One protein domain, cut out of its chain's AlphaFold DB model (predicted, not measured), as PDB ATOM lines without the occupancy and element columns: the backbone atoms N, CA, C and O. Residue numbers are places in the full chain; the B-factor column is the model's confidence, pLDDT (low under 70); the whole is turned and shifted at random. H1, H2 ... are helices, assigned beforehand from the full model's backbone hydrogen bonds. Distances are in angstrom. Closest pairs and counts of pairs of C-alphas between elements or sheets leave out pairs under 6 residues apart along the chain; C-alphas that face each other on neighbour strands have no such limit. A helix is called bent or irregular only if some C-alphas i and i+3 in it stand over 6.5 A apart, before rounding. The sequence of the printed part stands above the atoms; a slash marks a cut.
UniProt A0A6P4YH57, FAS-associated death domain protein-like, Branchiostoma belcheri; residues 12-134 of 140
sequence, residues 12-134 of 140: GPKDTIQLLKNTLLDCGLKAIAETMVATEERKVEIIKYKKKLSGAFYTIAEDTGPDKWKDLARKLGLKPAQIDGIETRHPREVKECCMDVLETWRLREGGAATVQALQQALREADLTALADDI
ATOM      1  N   GLY A  12     -29.438 -38.619  95.635       65.25
ATOM      2  CA  GLY A  12     -28.845 -39.780  94.971       65.25
ATOM      3  C   GLY A  12     -27.309 -39.696  94.899       65.25
ATOM      4  O   GLY A  12     -26.726 -38.631  95.119       65.25
ATOM      5  N   PRO A  13     -26.614 -40.790  94.536       64.75
ATOM      6  CA  PRO A  13     -25.151 -40.799  94.415       64.75
ATOM      7  C   PRO A  13     -24.618 -39.660  93.529       64.75
ATOM      8  O   PRO A  13     -23.612 -39.032  93.847       64.75
ATOM      9  N   LYS A  14     -25.343 -39.345  92.448       66.06
ATOM     10  CA  LYS A  14     -25.021 -38.264  91.510       66.06
ATOM     11  C   LYS A  14     -25.151 -36.875  92.144       66.06
ATOM     12  O   LYS A  14     -24.273 -36.034  91.968       66.06
ATOM     13  N   ASP A  15     -26.214 -36.657  92.906       72.06
ATOM     14  CA  ASP A  15     -26.498 -35.380  93.563       72.06
ATOM     15  C   ASP A  15     -25.533 -35.129  94.723       72.06
ATOM     16  O   ASP A  15     -25.087 -34.006  94.939       72.06
ATOM     17  N   THR A  16     -25.143 -36.198  95.423       70.81
ATOM     18  CA  THR A  16     -24.131 -36.154  96.483       70.81
ATOM     19  C   THR A  16     -22.776 -35.728  95.921       70.81
ATOM     20  O   THR A  16     -22.123 -34.874  96.508       70.81
ATOM     21  N   ILE A  17     -22.364 -36.253  94.760       74.69
ATOM     22  CA  ILE A  17     -21.105 -35.862  94.102       74.69
ATOM     23  C   ILE A  17     -21.140 -34.393  93.660       74.69
ATOM     24  O   ILE A  17     -20.163 -33.674  93.863       74.69
ATOM     25  N   GLN A  18     -22.255 -33.924  93.090       75.25
ATOM     26  CA  GLN A  18     -22.398 -32.522  92.673       75.25
ATOM     27  C   GLN A  18     -22.410 -31.562  93.867       75.25
ATOM     28  O   GLN A  18     -21.780 -30.508  93.819       75.25
ATOM     29  N   LEU A  19     -23.070 -31.947  94.960       80.06
ATOM     30  CA  LEU A  19     -23.064 -31.179  96.198       80.06
ATOM     31  C   LEU A  19     -21.650 -31.091  96.784       80.06
ATOM     32  O   LEU A  19     -21.207 -30.000  97.126       80.06
ATOM     33  N   LEU A  20     -20.925 -32.214  96.841       78.19
ATOM     34  CA  LEU A  20     -19.544 -32.281  97.337       78.19
ATOM     35  C   LEU A  20     -18.591 -31.448  96.468       78.19
ATOM     36  O   LEU A  20     -17.709 -30.766  96.978       78.19
ATOM     37  N   LYS A  21     -18.798 -31.441  95.150       80.38
ATOM     38  CA  LYS A  21     -18.067 -30.566  94.229       80.38
ATOM     39  C   LYS A  21     -18.325 -29.086  94.530       80.38
ATOM     40  O   LYS A  21     -17.369 -28.324  94.642       80.38
ATOM     41  N   ASN A  22     -19.590 -28.680  94.645       80.12
ATOM     42  CA  ASN A  22     -19.955 -27.280  94.878       80.12
ATOM     43  C   ASN A  22     -19.430 -26.779  96.226       80.12
ATOM     44  O   ASN A  22     -18.843 -25.705  96.284       80.12
ATOM     45  N   THR A  23     -19.530 -27.588  97.280       85.06
ATOM     46  CA  THR A  23     -18.985 -27.217  98.592       85.06
ATOM     47  C   THR A  23     -17.461 -27.102  98.579       85.06
ATOM     48  O   THR A  23     -16.920 -26.185  99.186       85.06
ATOM     49  N   LEU A  24     -16.740 -27.963  97.850       82.69
ATOM     50  CA  LEU A  24     -15.283 -27.833  97.695       82.69
ATOM     51  C   LEU A  24     -14.875 -26.571  96.923       82.69
ATOM     52  O   LEU A  24     -13.843 -25.972  97.241       82.69
ATOM     53  N   LEU A  25     -15.671 -26.155  95.934       81.56
ATOM     54  CA  LEU A  25     -15.478 -24.887  95.226       81.56
ATOM     55  C   LEU A  25     -15.716 -23.694  96.159       81.56
ATOM     56  O   LEU A  25     -14.878 -22.792  96.201       81.56
ATOM     57  N   ASP A  26     -16.786 -23.736  96.957       82.19
ATOM     58  CA  ASP A  26     -17.106 -22.711  97.958       82.19
ATOM     59  C   ASP A  26     -16.026 -22.617  99.053       82.19
ATOM     60  O   ASP A  26     -15.745 -21.538  99.571       82.19
ATOM     61  N   CYS A  27     -15.361 -23.732  99.370       83.44
ATOM     62  CA  CYS A  27     -14.227 -23.783 100.295       83.44
ATOM     63  C   CYS A  27     -12.875 -23.383  99.667       83.44
ATOM     64  O   CYS A  27     -11.851 -23.459 100.343       83.44
ATOM     65  N   GLY A  28     -12.827 -22.988  98.389       80.69
ATOM     66  CA  GLY A  28     -11.589 -22.583  97.710       80.69
ATOM     67  C   GLY A  28     -10.631 -23.737  97.374       80.69
ATOM     68  O   GLY A  28      -9.503 -23.500  96.944       80.69
ATOM     69  N   LEU A  29     -11.067 -24.995  97.508       82.19
ATOM     70  CA  LEU A  29     -10.282 -26.205  97.225       82.19
ATOM     71  C   LEU A  29     -10.395 -26.615  95.746       82.19
ATOM     72  O   LEU A  29     -10.662 -27.772  95.407       82.19
ATOM     73  N   LYS A  30     -10.185 -25.647  94.846       80.38
ATOM     74  CA  LYS A  30     -10.443 -25.768  93.401       80.38
ATOM     75  C   LYS A  30      -9.738 -26.963  92.747       80.38
ATOM     76  O   LYS A  30     -10.374 -27.706  92.005       80.38
ATOM     77  N   ALA A  31      -8.472 -27.204  93.084       80.06
ATOM     78  CA  ALA A  31      -7.697 -28.315  92.521       80.06
ATOM     79  C   ALA A  31      -8.312 -29.694  92.842       80.06
ATOM     80  O   ALA A  31      -8.320 -30.601  92.009       80.06
ATOM     81  N   ILE A  32      -8.879 -29.856  94.041       75.38
ATOM     82  CA  ILE A  32      -9.521 -31.109  94.455       75.38
ATOM     83  C   ILE A  32     -10.862 -31.272  93.727       75.38
ATOM     84  O   ILE A  32     -11.146 -32.342  93.196       75.38
ATOM     85  N   ALA A  33     -11.653 -30.203  93.611       76.12
ATOM     86  CA  ALA A  33     -12.910 -30.237  92.862       76.12
ATOM     87  C   ALA A  33     -12.700 -30.580  91.370       76.12
ATOM     88  O   ALA A  33     -13.466 -31.360  90.804       76.12
ATOM     89  N   GLU A  34     -11.645 -30.056  90.739       76.69
ATOM     90  CA  GLU A  34     -11.291 -30.348  89.341       76.69
ATOM     91  C   GLU A  34     -10.878 -31.814  89.137       76.69
ATOM     92  O   GLU A  34     -11.369 -32.475  88.219       76.69
ATOM     93  N   THR A  35     -10.048 -32.368  90.026       76.38
ATOM     94  CA  THR A  35      -9.660 -33.791  89.952       76.38
ATOM     95  C   THR A  35     -10.839 -34.743  90.164       76.38
ATOM     96  O   THR A  35     -10.893 -35.803  89.535       76.38
ATOM     97  N   MET A  36     -11.829 -34.365  90.980       69.31
ATOM     98  CA  MET A  36     -13.058 -35.147  91.155       69.31
ATOM     99  C   MET A  36     -13.917 -35.187  89.883       69.31
ATOM    100  O   MET A  36     -14.412 -36.254  89.523       69.31
ATOM    101  N   VAL A  37     -14.060 -34.057  89.177       70.69
ATOM    102  CA  VAL A  37     -14.786 -33.986  87.893       70.69
ATOM    103  C   VAL A  37     -14.101 -34.846  86.837       70.69
ATOM    104  O   VAL A  37     -14.751 -35.698  86.231       70.69
ATOM    105  N   ALA A  38     -12.781 -34.704  86.700       69.12
ATOM    106  CA  ALA A  38     -11.991 -35.505  85.771       69.12
ATOM    107  C   ALA A  38     -12.095 -37.014  86.069       69.12
ATOM    108  O   ALA A  38     -12.091 -37.841  85.158       69.12
ATOM    109  N   THR A  39     -12.226 -37.392  87.345       66.44
ATOM    110  CA  THR A  39     -12.407 -38.793  87.749       66.44
ATOM    111  C   THR A  39     -13.770 -39.342  87.322       66.44
ATOM    112  O   THR A  39     -13.859 -40.502  86.920       66.44
ATOM    113  N   GLU A  40     -14.831 -38.537  87.383       67.88
ATOM    114  CA  GLU A  40     -16.177 -38.970  86.995       67.88
ATOM    115  C   GLU A  40     -16.342 -39.048  85.473       67.88
ATOM    116  O   GLU A  40     -16.836 -40.050  84.958       67.88
ATOM    117  N   GLU A  41     -15.836 -38.059  84.736       69.38
ATOM    118  CA  GLU A  41     -15.784 -38.094  83.267       69.38
ATOM    119  C   GLU A  41     -14.988 -39.307  82.770       69.38
ATOM    120  O   GLU A  41     -15.435 -40.039  81.884       69.38
ATOM    121  N   ARG A  42     -13.860 -39.614  83.425       71.50
ATOM    122  CA  ARG A  42     -13.070 -40.814  83.128       71.50
ATOM    123  C   ARG A  42     -13.855 -42.109  83.371       71.50
ATOM    124  O   ARG A  42     -13.724 -43.041  82.581       71.50
ATOM    125  N   LYS A  43     -14.692 -42.198  84.414       72.12
ATOM    126  CA  LYS A  43     -15.563 -43.372  84.630       72.12
ATOM    127  C   LYS A  43     -16.623 -43.509  83.541       72.12
ATOM    128  O   LYS A  43     -16.875 -44.629  83.098       72.12
ATOM    129  N   VAL A  44     -17.230 -42.404  83.103       75.12
ATOM    130  CA  VAL A  44     -18.214 -42.410  82.008       75.12
ATOM    131  C   VAL A  44     -17.583 -42.950  80.722       75.12
ATOM    132  O   VAL A  44     -18.178 -43.817  80.077       75.12
ATOM    133  N   GLU A  45     -16.358 -42.532  80.395       73.25
ATOM    134  CA  GLU A  45     -15.648 -43.027  79.209       73.25
ATOM    135  C   GLU A  45     -15.298 -44.521  79.327       73.25
ATOM    136  O   GLU A  45     -15.488 -45.279  78.379       73.25
ATOM    137  N   ILE A  46     -14.899 -44.992  80.517       71.81
ATOM    138  CA  ILE A  46     -14.668 -46.426  80.779       71.81
ATOM    139  C   ILE A  46     -15.953 -47.242  80.574       71.81
ATOM    140  O   ILE A  46     -15.919 -48.313  79.963       71.81
ATOM    141  N   ILE A  47     -17.097 -46.753  81.065       75.25
ATOM    142  CA  ILE A  47     -18.397 -47.425  80.899       75.25
ATOM    143  C   ILE A  47     -18.780 -47.486  79.415       75.25
ATOM    144  O   ILE A  47     -19.207 -48.536  78.928       75.25
ATOM    145  N   LYS A  48     -18.599 -46.381  78.686       75.75
ATOM    146  CA  LYS A  48     -18.865 -46.300  77.246       75.75
ATOM    147  C   LYS A  48     -17.969 -47.258  76.457       75.75
ATOM    148  O   LYS A  48     -18.483 -48.015  75.634       75.75
ATOM    149  N   TYR A  49     -16.673 -47.293  76.763       73.75
ATOM    150  CA  TYR A  49     -15.721 -48.225  76.162       73.75
ATOM    151  C   TYR A  49     -16.110 -49.681  76.430       73.75
ATOM    152  O   TYR A  49     -16.203 -50.469  75.494       73.75
ATOM    153  N   LYS A  50     -16.440 -50.037  77.681       75.44
ATOM    154  CA  LYS A  50     -16.887 -51.394  78.034       75.44
ATOM    155  C   LYS A  50     -18.146 -51.804  77.263       75.44
ATOM    156  O   LYS A  50     -18.240 -52.946  76.821       75.44
ATOM    157  N   LYS A  51     -19.096 -50.882  77.069       77.25
ATOM    158  CA  LYS A  51     -20.301 -51.137  76.267       77.25
ATOM    159  C   LYS A  51     -19.967 -51.354  74.787       77.25
ATOM    160  O   LYS A  51     -20.489 -52.292  74.195       77.25
ATOM    161  N   LYS A  52     -19.086 -50.529  74.206       79.62
ATOM    162  CA  LYS A  52     -18.634 -50.680  72.812       79.62
ATOM    163  C   LYS A  52     -17.903 -52.015  72.609       79.62
ATOM    164  O   LYS A  52     -18.218 -52.747  71.679       79.62
ATOM    165  N   LEU A  53     -17.025 -52.374  73.547       80.75
ATOM    166  CA  LEU A  53     -16.295 -53.644  73.568       80.75
ATOM    167  C   LEU A  53     -17.240 -54.851  73.657       80.75
ATOM    168  O   LEU A  53     -17.075 -55.814  72.922       80.75
ATOM    169  N   SER A  54     -18.272 -54.775  74.502       82.50
ATOM    170  CA  SER A  54     -19.306 -55.813  74.583       82.50
ATOM    171  C   SER A  54     -20.098 -55.958  73.281       82.50
ATOM    172  O   SER A  54     -20.493 -57.070  72.947       82.50
ATOM    173  N   GLY A  55     -20.340 -54.859  72.561       83.81
ATOM    174  CA  GLY A  55     -20.954 -54.901  71.233       83.81
ATOM    175  C   GLY A  55     -20.059 -55.615  70.221       83.81
ATOM    176  O   GLY A  55     -20.522 -56.520  69.539       83.81
ATOM    177  N   ALA A  56     -18.763 -55.286  70.204       84.94
ATOM    178  CA  ALA A  56     -17.789 -55.965  69.349       84.94
ATOM    179  C   ALA A  56     -17.706 -57.470  69.653       84.94
ATOM    180  O   ALA A  56     -17.663 -58.279  68.733       84.94
ATOM    181  N   PHE A  57     -17.738 -57.865  70.930       88.69
ATOM    182  CA  PHE A  57     -17.748 -59.280  71.314       88.69
ATOM    183  C   PHE A  57     -18.956 -60.029  70.765       88.69
ATOM    184  O   PHE A  57     -18.805 -61.148  70.283       88.69
ATOM    185  N   TYR A  58     -20.131 -59.402  70.802       87.44
ATOM    186  CA  TYR A  58     -21.344 -59.990  70.253       87.44
ATOM    187  C   TYR A  58     -21.221 -60.225  68.742       87.44
ATOM    188  O   TYR A  58     -21.502 -61.334  68.294       87.44
ATOM    189  N   THR A  59     -20.747 -59.231  67.981       87.06
ATOM    190  CA  THR A  59     -20.518 -59.362  66.531       87.06
ATOM    191  C   THR A  59     -19.511 -60.469  66.227       87.06
ATOM    192  O   THR A  59     -19.786 -61.353  65.423       87.06
ATOM    193  N   ILE A  60     -18.379 -60.496  66.944       86.62
ATOM    194  CA  ILE A  60     -17.378 -61.559  66.792       86.62
ATOM    195  C   ILE A  60     -18.011 -62.927  67.053       86.62
ATOM    196  O   ILE A  60     -17.818 -63.841  66.264       86.62
ATOM    197  N   ALA A  61     -18.753 -63.085  68.148       87.25
ATOM    198  CA  ALA A  61     -19.351 -64.362  68.521       87.25
ATOM    199  C   ALA A  61     -20.459 -64.821  67.556       87.25
ATOM    200  O   ALA A  61     -20.695 -66.020  67.439       87.25
ATOM    201  N   GLU A  62     -21.140 -63.888  66.891       86.06
ATOM    202  CA  GLU A  62     -22.165 -64.168  65.881       86.06
ATOM    203  C   GLU A  62     -21.556 -64.654  64.560       86.06
ATOM    204  O   GLU A  62     -22.044 -65.625  63.985       86.06
ATOM    205  N   ASP A  63     -20.444 -64.048  64.142       83.75
ATOM    206  CA  ASP A  63     -19.767 -64.366  62.879       83.75
ATOM    207  C   ASP A  63     -18.659 -65.429  63.022       83.75
ATOM    208  O   ASP A  63     -18.127 -65.942  62.032       83.75
ATOM    209  N   THR A  64     -18.298 -65.801  64.253       81.62
ATOM    210  CA  THR A  64     -17.323 -66.865  64.519       81.62
ATOM    211  C   THR A  64     -17.969 -68.233  64.317       81.62
ATOM    212  O   THR A  64     -18.859 -68.650  65.056       81.62
ATOM    213  N   GLY A  65     -17.469 -68.975  63.330       76.31
ATOM    214  CA  GLY A  65     -17.916 -70.340  63.060       76.31
ATOM    215  C   GLY A  65     -17.657 -71.331  64.214       76.31
ATOM    216  O   GLY A  65     -16.816 -71.081  65.087       76.31
ATOM    217  N   PRO A  66     -18.319 -72.507  64.190       73.69
ATOM    218  CA  PRO A  66     -18.326 -73.503  65.272       73.69
ATOM    219  C   PRO A  66     -16.951 -73.994  65.730       73.69
ATOM    220  O   PRO A  66     -16.794 -74.353  66.896       73.69
ATOM    221  N   ASP A  67     -15.955 -73.963  64.848       74.50
ATOM    222  CA  ASP A  67     -14.612 -74.474  65.133       74.50
ATOM    223  C   ASP A  67     -13.588 -73.360  65.412       74.50
ATOM    224  O   ASP A  67     -12.535 -73.608  66.003       74.50
ATOM    225  N   LYS A  68     -13.902 -72.110  65.043       85.50
ATOM    226  CA  LYS A  68     -12.953 -70.984  65.083       85.50
ATOM    227  C   LYS A  68     -12.826 -70.333  66.459       85.50
ATOM    228  O   LYS A  68     -11.775 -69.772  66.770       85.50
ATOM    229  N   TRP A  69     -13.830 -70.465  67.327       89.31
ATOM    230  CA  TRP A  69     -13.770 -69.904  68.684       89.31
ATOM    231  C   TRP A  69     -12.663 -70.547  69.539       89.31
ATOM    232  O   TRP A  69     -12.054 -69.872  70.369       89.31
ATOM    233  N   LYS A  70     -12.340 -71.833  69.310       90.25
ATOM    234  CA  LYS A  70     -11.237 -72.526  70.001       90.25
ATOM    235  C   LYS A  70      -9.875 -72.013  69.547       90.25
ATOM    236  O   LYS A  70      -8.972 -71.872  70.370       90.25
ATOM    237  N   ASP A  71      -9.723 -71.723  68.258       90.56
ATOM    238  CA  ASP A  71      -8.501 -71.118  67.724       90.56
ATOM    239  C   ASP A  71      -8.313 -69.713  68.286       90.56
ATOM    240  O   ASP A  71      -7.250 -69.415  68.829       90.56
ATOM    241  N   LEU A  72      -9.371 -68.898  68.277       91.44
ATOM    242  CA  LEU A  72      -9.364 -67.577  68.898       91.44
ATOM    243  C   LEU A  72      -8.978 -67.651  70.383       91.44
ATOM    244  O   LEU A  72      -8.110 -66.905  70.829       91.44
ATOM    245  N   ALA A  73      -9.534 -68.599  71.141       91.25
ATOM    246  CA  ALA A  73      -9.184 -68.801  72.545       91.25
ATOM    247  C   ALA A  73      -7.689 -69.097  72.748       91.25
ATOM    248  O   ALA A  73      -7.054 -68.524  73.636       91.25
ATOM    249  N   ARG A  74      -7.104 -69.954  71.900       92.50
ATOM    250  CA  ARG A  74      -5.664 -70.261  71.934       92.50
ATOM    251  C   ARG A  74      -4.825 -69.030  71.602       92.50
ATOM    252  O   ARG A  74      -3.815 -68.804  72.265       92.50
ATOM    253  N   LYS A  75      -5.244 -68.223  70.622       92.69
ATOM    254  CA  LYS A  75      -4.560 -66.975  70.239       92.69
ATOM    255  C   LYS A  75      -4.640 -65.894  71.311       92.69
ATOM    256  O   LYS A  75      -3.658 -65.204  71.554       92.69
ATOM    257  N   LEU A  76      -5.749 -65.837  72.042       90.75
ATOM    258  CA  LEU A  76      -5.912 -65.013  73.244       90.75
ATOM    259  C   LEU A  76      -5.178 -65.588  74.474       90.75
ATOM    260  O   LEU A  76      -5.255 -65.034  75.572       90.75
ATOM    261  N   GLY A  77      -4.457 -66.703  74.313       90.06
ATOM    262  CA  GLY A  77      -3.598 -67.290  75.333       90.06
ATOM    263  C   GLY A  77      -4.333 -68.091  76.409       90.06
ATOM    264  O   GLY A  77      -3.749 -68.333  77.472       90.06
ATOM    265  N   LEU A  78      -5.592 -68.486  76.190       92.00
ATOM    266  CA  LEU A  78      -6.308 -69.384  77.101       92.00
ATOM    267  C   LEU A  78      -5.685 -70.784  77.050       92.00
ATOM    268  O   LEU A  78      -5.282 -71.286  75.999       92.00
ATOM    269  N   LYS A  79      -5.614 -71.437  78.212       92.56
ATOM    270  CA  LYS A  79      -5.094 -72.805  78.323       92.56
ATOM    271  C   LYS A  79      -6.126 -73.815  77.804       92.56
ATOM    272  O   LYS A  79      -7.318 -73.583  78.000       92.56
ATOM    273  N   PRO A  80      -5.706 -74.981  77.277       90.06
ATOM    274  CA  PRO A  80      -6.623 -76.037  76.834       90.06
ATOM    275  C   PRO A  80      -7.687 -76.403  77.877       90.06
ATOM    276  O   PRO A  80      -8.868 -76.402  77.567       90.06
ATOM    277  N   ALA A  81      -7.297 -76.543  79.150       91.88
ATOM    278  CA  ALA A  81      -8.235 -76.831  80.239       91.88
ATOM    279  C   ALA A  81      -9.315 -75.746  80.444       91.88
ATOM    280  O   ALA A  81     -10.415 -76.049  80.895       91.88
ATOM    281  N   GLN A  82      -9.017 -74.480  80.130       91.06
ATOM    282  CA  GLN A  82     -10.015 -73.407  80.175       91.06
ATOM    283  C   GLN A  82     -10.978 -73.512  78.993       91.06
ATOM    284  O   GLN A  82     -12.170 -73.306  79.175       91.06
ATOM    285  N   ILE A  83     -10.468 -73.857  77.808       91.56
ATOM    286  CA  ILE A  83     -11.266 -74.041  76.589       91.56
ATOM    287  C   ILE A  83     -12.231 -75.218  76.766       91.56
ATOM    288  O   ILE A  83     -13.423 -75.064  76.520       91.56
ATOM    289  N   ASP A  84     -11.744 -76.347  77.281       91.25
ATOM    290  CA  ASP A  84     -12.573 -77.518  77.592       91.25
ATOM    291  C   ASP A  84     -13.617 -77.180  78.673       91.25
ATOM    292  O   ASP A  84     -14.785 -77.562  78.592       91.25
ATOM    293  N   GLY A  85     -13.223 -76.395  79.683       92.25
ATOM    294  CA  GLY A  85     -14.134 -75.878  80.705       92.25
ATOM    295  C   GLY A  85     -15.255 -75.000  80.133       92.25
ATOM    296  O   GLY A  85     -16.392 -75.095  80.579       92.25
ATOM    297  N   ILE A  86     -14.958 -74.167  79.137       90.62
ATOM    298  CA  ILE A  86     -15.957 -73.340  78.446       90.62
ATOM    299  C   ILE A  86     -16.880 -74.212  77.585       90.62
ATOM    300  O   ILE A  86     -18.098 -74.079  77.672       90.62
ATOM    301  N   GLU A  87     -16.325 -75.158  76.821       90.69
ATOM    302  CA  GLU A  87     -17.109 -76.081  75.986       90.69
ATOM    303  C   GLU A  87     -18.093 -76.917  76.813       90.69
ATOM    304  O   GLU A  87     -19.230 -77.143  76.403       90.69
ATOM    305  N   THR A  88     -17.668 -77.357  77.998       91.19
ATOM    306  CA  THR A  88     -18.522 -78.126  78.914       91.19
ATOM    307  C   THR A  88     -19.610 -77.280  79.574       91.19
ATOM    308  O   THR A  88     -20.680 -77.816  79.867       91.19
ATOM    309  N   ARG A  89     -19.380 -75.975  79.788       90.00
ATOM    310  CA  ARG A  89     -20.403 -75.037  80.285       90.00
ATOM    311  C   ARG A  89     -21.468 -74.722  79.238       90.00
ATOM    312  O   ARG A  89     -22.638 -74.613  79.595       90.00
ATOM    313  N   HIS A  90     -21.062 -74.599  77.978       87.50
ATOM    314  CA  HIS A  90     -21.909 -74.162  76.866       87.50
ATOM    315  C   HIS A  90     -21.930 -75.206  75.734       87.50
ATOM    316  O   HIS A  90     -21.485 -74.944  74.610       87.50
ATOM    317  N   PRO A  91     -22.431 -76.429  75.996       81.00
ATOM    318  CA  PRO A  91     -22.391 -77.498  75.010       81.00
ATOM    319  C   PRO A  91     -23.242 -77.135  73.788       81.00
ATOM    320  O   PRO A  91     -24.445 -76.927  73.901       81.00
ATOM    321  N   ARG A  92     -22.622 -77.131  72.599       80.69
ATOM    322  CA  ARG A  92     -23.240 -76.773  71.298       80.69
ATOM    323  C   ARG A  92     -23.647 -75.304  71.147       80.69
ATOM    324  O   ARG A  92     -24.184 -74.936  70.106       80.69
ATOM    325  N   GLU A  93     -23.338 -74.458  72.122       87.38
ATOM    326  CA  GLU A  93     -23.619 -73.025  72.075       87.38
ATOM    327  C   GLU A  93     -22.340 -72.257  71.738       87.38
ATOM    328  O   GLU A  93     -21.704 -71.636  72.581       87.38
ATOM    329  N   VAL A  94     -21.949 -72.310  70.462       86.56
ATOM    330  CA  VAL A  94     -20.715 -71.693  69.930       86.56
ATOM    331  C   VAL A  94     -20.613 -70.213  70.289       86.56
ATOM    332  O   VAL A  94     -19.547 -69.735  70.673       86.56
ATOM    333  N   LYS A  95     -21.736 -69.499  70.184       88.31
ATOM    334  CA  LYS A  95     -21.824 -68.077  70.499       88.31
ATOM    335  C   LYS A  95     -21.499 -67.810  71.967       88.31
ATOM    336  O   LYS A  95     -20.664 -66.960  72.255       88.31
ATOM    337  N   GLU A  96     -22.103 -68.571  72.878       89.06
ATOM    338  CA  GLU A  96     -21.845 -68.446  74.314       89.06
ATOM    339  C   GLU A  96     -20.411 -68.869  74.661       89.06
ATOM    340  O   GLU A  96     -19.736 -68.165  75.409       89.06
ATOM    341  N   CYS A  97     -19.877 -69.924  74.030       91.12
ATOM    342  CA  CYS A  97     -18.462 -70.286  74.155       91.12
ATOM    343  C   CYS A  97     -17.535 -69.132  73.746       91.12
ATOM    344  O   CYS A  97     -16.584 -68.809  74.457       91.12
ATOM    345  N   CYS A  98     -17.800 -68.500  72.600       91.31
ATOM    346  CA  CYS A  98     -16.990 -67.393  72.102       91.31
ATOM    347  C   CYS A  98     -17.093 -66.162  73.015       91.31
ATOM    348  O   CYS A  98     -16.077 -65.534  73.320       91.31
ATOM    349  N   MET A  99     -18.293 -65.846  73.505       90.88
ATOM    350  CA  MET A  99     -18.509 -64.774  74.480       90.88
ATOM    351  C   MET A  99     -17.736 -65.025  75.780       90.88
ATOM    352  O   MET A  99     -17.066 -64.121  76.277       90.88
ATOM    353  N   ASP A 100     -17.768 -66.251  76.301       92.25
ATOM    354  CA  ASP A 100     -17.079 -66.622  77.540       92.25
ATOM    355  C   ASP A 100     -15.546 -66.589  77.372       92.25
ATOM    356  O   ASP A 100     -14.821 -66.131  78.258       92.25
ATOM    357  N   VAL A 101     -15.027 -66.968  76.196       92.50
ATOM    358  CA  VAL A 101     -13.605 -66.796  75.837       92.50
ATOM    359  C   VAL A 101     -13.196 -65.323  75.865       92.50
ATOM    360  O   VAL A 101     -12.187 -64.977  76.488       92.50
ATOM    361  N   LEU A 102     -13.967 -64.459  75.205       91.06
ATOM    362  CA  LEU A 102     -13.677 -63.030  75.095       91.06
ATOM    363  C   LEU A 102     -13.773 -62.326  76.455       91.06
ATOM    364  O   LEU A 102     -12.909 -61.515  76.800       91.06
ATOM    365  N   GLU A 103     -14.770 -62.677  77.268       90.19
ATOM    366  CA  GLU A 103     -14.926 -62.147  78.622       90.19
ATOM    367  C   GLU A 103     -13.806 -62.651  79.546       90.19
ATOM    368  O   GLU A 103     -13.221 -61.860  80.291       90.19
ATOM    369  N   THR A 104     -13.433 -63.932  79.453       90.62
ATOM    370  CA  THR A 104     -12.309 -64.513  80.205       90.62
ATOM    371  C   THR A 104     -10.994 -63.819  79.860       90.62
ATOM    372  O   THR A 104     -10.232 -63.454  80.759       90.62
ATOM    373  N   TRP A 105     -10.729 -63.594  78.571       91.06
ATOM    374  CA  TRP A 105      -9.567 -62.833  78.118       91.06
ATOM    375  C   TRP A 105      -9.580 -61.404  78.676       91.06
ATOM    376  O   TRP A 105      -8.599 -60.974  79.287       91.06
ATOM    377  N   ARG A 106     -10.710 -60.693  78.570       87.06
ATOM    378  CA  ARG A 106     -10.847 -59.322  79.086       87.06
ATOM    379  C   ARG A 106     -10.613 -59.245  80.593       87.06
ATOM    380  O   ARG A 106      -9.985 -58.305  81.072       87.06
ATOM    381  N   LEU A 107     -11.147 -60.195  81.359       86.88
ATOM    382  CA  LEU A 107     -10.979 -60.246  82.814       86.88
ATOM    383  C   LEU A 107      -9.535 -60.557  83.217       86.88
ATOM    384  O   LEU A 107      -9.057 -60.010  84.209       86.88
ATOM    385  N   ARG A 108      -8.843 -61.403  82.449       86.75
ATOM    386  CA  ARG A 108      -7.438 -61.746  82.678       86.75
ATOM    387  C   ARG A 108      -6.502 -60.576  82.382       86.75
ATOM    388  O   ARG A 108      -5.629 -60.289  83.193       86.75
ATOM    389  N   GLU A 109      -6.669 -59.935  81.231       81.81
ATOM    390  CA  GLU A 109      -5.780 -58.860  80.780       81.81
ATOM    391  C   GLU A 109      -6.140 -57.503  81.411       81.81
ATOM    392  O   GLU A 109      -5.291 -56.623  81.549       81.81
ATOM    393  N   GLY A 110      -7.392 -57.314  81.843       79.56
ATOM    394  CA  GLY A 110      -7.841 -56.109  82.538       79.56
ATOM    395  C   GLY A 110      -7.579 -54.842  81.719       79.56
ATOM    396  O   GLY A 110      -8.183 -54.635  80.670       79.56
ATOM    397  N   GLY A 111      -6.671 -53.986  82.196       72.50
ATOM    398  CA  GLY A 111      -6.257 -52.766  81.489       72.50
ATOM    399  C   GLY A 111      -5.397 -53.009  80.240       72.50
ATOM    400  O   GLY A 111      -5.286 -52.116  79.407       72.50
ATOM    401  N   ALA A 112      -4.815 -54.203  80.089       74.00
ATOM    402  CA  ALA A 112      -4.057 -54.608  78.904       74.00
ATOM    403  C   ALA A 112      -4.948 -55.208  77.795       74.00
ATOM    404  O   ALA A 112      -4.464 -55.452  76.689       74.00
ATOM    405  N   ALA A 113      -6.250 -55.399  78.059       80.12
ATOM    406  CA  ALA A 113      -7.247 -55.855  77.089       80.12
ATOM    407  C   ALA A 113      -7.557 -54.753  76.056       80.12
ATOM    408  O   ALA A 113      -8.614 -54.111  76.067       80.12
ATOM    409  N   THR A 114      -6.587 -54.488  75.186       82.56
ATOM    410  CA  THR A 114      -6.677 -53.457  74.154       82.56
ATOM    411  C   THR A 114      -7.350 -53.989  72.894       82.56
ATOM    412  O   THR A 114      -7.272 -55.175  72.570       82.56
ATOM    413  N   VAL A 115      -7.964 -53.078  72.139       82.62
ATOM    414  CA  VAL A 115      -8.513 -53.358  70.804       82.62
ATOM    415  C   VAL A 115      -7.458 -53.984  69.898       82.62
ATOM    416  O   VAL A 115      -7.741 -54.960  69.219       82.62
ATOM    417  N   GLN A 116      -6.228 -53.463  69.925       84.88
ATOM    418  CA  GLN A 116      -5.137 -53.948  69.081       84.88
ATOM    419  C   GLN A 116      -4.785 -55.407  69.380       84.88
ATOM    420  O   GLN A 116      -4.601 -56.190  68.452       84.88
ATOM    421  N   ALA A 117      -4.740 -55.792  70.659       87.00
ATOM    422  CA  ALA A 117      -4.505 -57.180  71.048       87.00
ATOM    423  C   ALA A 117      -5.632 -58.106  70.559       87.00
ATOM    424  O   ALA A 117      -5.358 -59.197  70.061       87.00
ATOM    425  N   LEU A 118      -6.889 -57.651  70.631       88.00
ATOM    426  CA  LEU A 118      -8.035 -58.392  70.101       88.00
ATOM    427  C   LEU A 118      -7.980 -58.521  68.571       88.00
ATOM    428  O   LEU A 118      -8.131 -59.622  68.051       88.00
ATOM    429  N   GLN A 119      -7.718 -57.429  67.849       88.81
ATOM    430  CA  GLN A 119      -7.574 -57.427  66.388       88.81
ATOM    431  C   GLN A 119      -6.443 -58.351  65.934       88.81
ATOM    432  O   GLN A 119      -6.604 -59.102  64.974       88.81
ATOM    433  N   GLN A 120      -5.312 -58.335  66.642       90.00
ATOM    434  CA  GLN A 120      -4.190 -59.223  66.358       90.00
ATOM    435  C   GLN A 120      -4.583 -60.693  66.553       90.00
ATOM    436  O   GLN A 120      -4.356 -61.507  65.660       90.00
ATOM    437  N   ALA A 121      -5.233 -61.030  67.669       90.50
ATOM    438  CA  ALA A 121      -5.688 -62.395  67.928       90.50
ATOM    439  C   ALA A 121      -6.722 -62.881  66.897       90.50
ATOM    440  O   ALA A 121      -6.671 -64.037  66.479       90.50
ATOM    441  N   LEU A 122      -7.622 -62.001  66.446       89.69
ATOM    442  CA  LEU A 122      -8.585 -62.298  65.384       89.69
ATOM    443  C   LEU A 122      -7.887 -62.575  64.050       89.69
ATOM    444  O   LEU A 122      -8.177 -63.584  63.414       89.69
ATOM    445  N   ARG A 123      -6.919 -61.741  63.648       90.88
ATOM    446  CA  ARG A 123      -6.117 -61.968  62.431       90.88
ATOM    447  C   ARG A 123      -5.368 -63.293  62.483       90.88
ATOM    448  O   ARG A 123      -5.350 -64.030  61.506       90.88
ATOM    449  N   GLU A 124      -4.801 -63.629  63.635       89.94
ATOM    450  CA  GLU A 124      -4.115 -64.905  63.838       89.94
ATOM    451  C   GLU A 124      -5.042 -66.128  63.858       89.94
ATOM    452  O   GLU A 124      -4.560 -67.249  63.704       89.94
ATOM    453  N   ALA A 125      -6.343 -65.929  64.068       87.75
ATOM    454  CA  ALA A 125      -7.370 -66.966  63.989       87.75
ATOM    455  C   ALA A 125      -8.012 -67.073  62.584       87.75
ATOM    456  O   ALA A 125      -8.989 -67.806  62.407       87.75
ATOM    457  N   ASP A 126      -7.470 -66.364  61.585       85.56
ATOM    458  CA  ASP A 126      -8.029 -66.161  60.237       85.56
ATOM    459  C   ASP A 126      -9.379 -65.416  60.214       85.56
ATOM    460  O   ASP A 126     -10.154 -65.532  59.266       85.56
ATOM    461  N   LEU A 127      -9.673 -64.627  61.250       85.69
ATOM    462  CA  LEU A 127     -10.872 -63.791  61.367       85.69
ATOM    463  C   LEU A 127     -10.565 -62.335  60.975       85.69
ATOM    464  O   LEU A 127     -10.973 -61.388  61.647       85.69
ATOM    465  N   THR A 128      -9.813 -62.143  59.887       83.44
ATOM    466  CA  THR A 128      -9.318 -60.826  59.447       83.44
ATOM    467  C   THR A 128     -10.449 -59.844  59.141       83.44
ATOM    468  O   THR A 128     -10.353 -58.685  59.523       83.44
ATOM    469  N   ALA A 129     -11.548 -60.312  58.538       83.56
ATOM    470  CA  ALA A 129     -12.713 -59.470  58.253       83.56
ATOM    471  C   ALA A 129     -13.319 -58.871  59.535       83.56
ATOM    472  O   ALA A 129     -13.631 -57.688  59.569       83.56
ATOM    473  N   LEU A 130     -13.400 -59.662  60.612       83.69
ATOM    474  CA  LEU A 130     -13.867 -59.186  61.915       83.69
ATOM    475  C   LEU A 130     -12.849 -58.258  62.575       83.69
ATOM    476  O   LEU A 130     -13.229 -57.276  63.199       83.69
ATOM    477  N   ALA A 131     -11.552 -58.531  62.426       84.44
ATOM    478  CA  ALA A 131     -10.514 -57.645  62.944       84.44
ATOM    479  C   ALA A 131     -10.582 -56.240  62.322       84.44
ATOM    480  O   ALA A 131     -10.348 -55.253  63.021       84.44
ATOM    481  N   ASP A 132     -10.904 -56.162  61.031       82.88
ATOM    482  CA  ASP A 132     -11.005 -54.903  60.296       82.88
ATOM    483  C   ASP A 132     -12.356 -54.195  60.521       82.88
ATOM    484  O   ASP A 132     -12.397 -52.967  60.507       82.88
ATOM    485  N   ASP A 133     -13.435 -54.941  60.798       80.31
ATOM    486  CA  ASP A 133     -14.760 -54.389  61.137       80.31
ATOM    487  C   ASP A 133     -14.821 -53.788  62.554       80.31
ATOM    488  O   ASP A 133     -15.599 -52.871  62.828       80.31
ATOM    489  N   ILE A 134     -13.954 -54.248  63.464       77.81
ATOM    490  CA  ILE A 134     -13.836 -53.686  64.814       77.81
ATOM    491  C   ILE A 134     -13.166 -52.308  64.737       77.81
ATOM    492  O   ILE A 134     -11.990 -52.125  65.055       77.81
TER     493      ILE A 134
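AT A GLANCE: This is residues 12 to 134 of the 140 residues of the protein "FAS-associated death domain protein-like" of Branchiostoma belcheri (UniProt A0A6P4YH57). One long helix, H2, is the shaft of this model: at its first end H1 folds back on it as a narrow V, and at its other end the shorter helices H3 to H7 gather into a head. In the head H5 packs on the last part of H2, H3 and H4 pack on H5, H6 packs on H3, and H7 packs on H6; between head and V, residues 41 to 51 of H2 stand free. The printed part has 123 residues with seven named helices, H1 to H7 in that order along the chain, and no named strand; its class is all helix. The whole is loose, with a radius of gyration of the C-alphas of 20.0 A, and spans 61 by 29 by 22 A.

IN THESE COORDINATES: H2, residues 30 to 63, is 50.1 A long from C-alpha 30 at (-10.443, -25.768, 93.401) to C-alpha 63 at (-19.767, -64.366, 62.879). Before it comes H1, residues 13 to 26, 20.1 A long, beginning at C-alpha 13 at (-25.151, -40.799, 94.415). After it come H3, residues 68 to 75, 10.6 A, and H4, residues 80 to 89, 14.2 A. H5, residues 94 to 112, is 25.5 A long; it has a kink of 42 degrees near residue 106 and is irregular, with C-alphas 108 and 111 9.1 A apart. H6, residues 115 to 124, is 14.2 A long, and H7, residues 128 to 133, is 8.6 A long and ends at C-alpha 133 at (-14.760, -54.389, 61.137).

HOW THE PARTS SIT: H1 and H2 form a hairpin at a shallow tilt of 29 degrees, opposite ways, touching through residues 21 to 25 and 30 to 37 alone; the closest C-alphas, of Lys 21 and Ala 33, are 5.3 A apart. Residues 57 to 62 of H2 touch residues 94 to 102 of H5, closest at the C-alphas of Ala 61 and Lys 95, 4.9 A. H3 touches H5 at a shallow tilt of 21 degrees, the same way, closest at the C-alphas of Trp 69 and Cys 98, 5.3 A. H4 touches H5 at a steep tilt of 49 degrees, closest at the C-alphas of Ile 86 and Cys 97, 5.8 A. H6 touches H3 at a steep tilt of 65 degrees, closest at the C-alphas of Lys 75 and Ala 121, 5.3 A. H6 and H7 form a hairpin, closest at the C-alphas of Gln 119 and Ala 131, 4.5 A. H2 and H7 are close but not clearly touching, 6.5 A between the C-alphas of Ile 60 and Leu 130. H1 is apart from H3 to H7. In H1, H2, H3, H4, H6 and H7 every O i to N i+4 pair is within hydrogen-bond range; in H5 13 of 15 are.

THE WHOLE: The C-alphas farthest apart, of Cys 27 and Asp 67, are 61.7 A from each other. The printed part has no cut, and the six links between helices are tight. The mean pLDDT of the printed part is 82.9; residues 12 to 14, residue 36 and residues 38 to 41 are under 70.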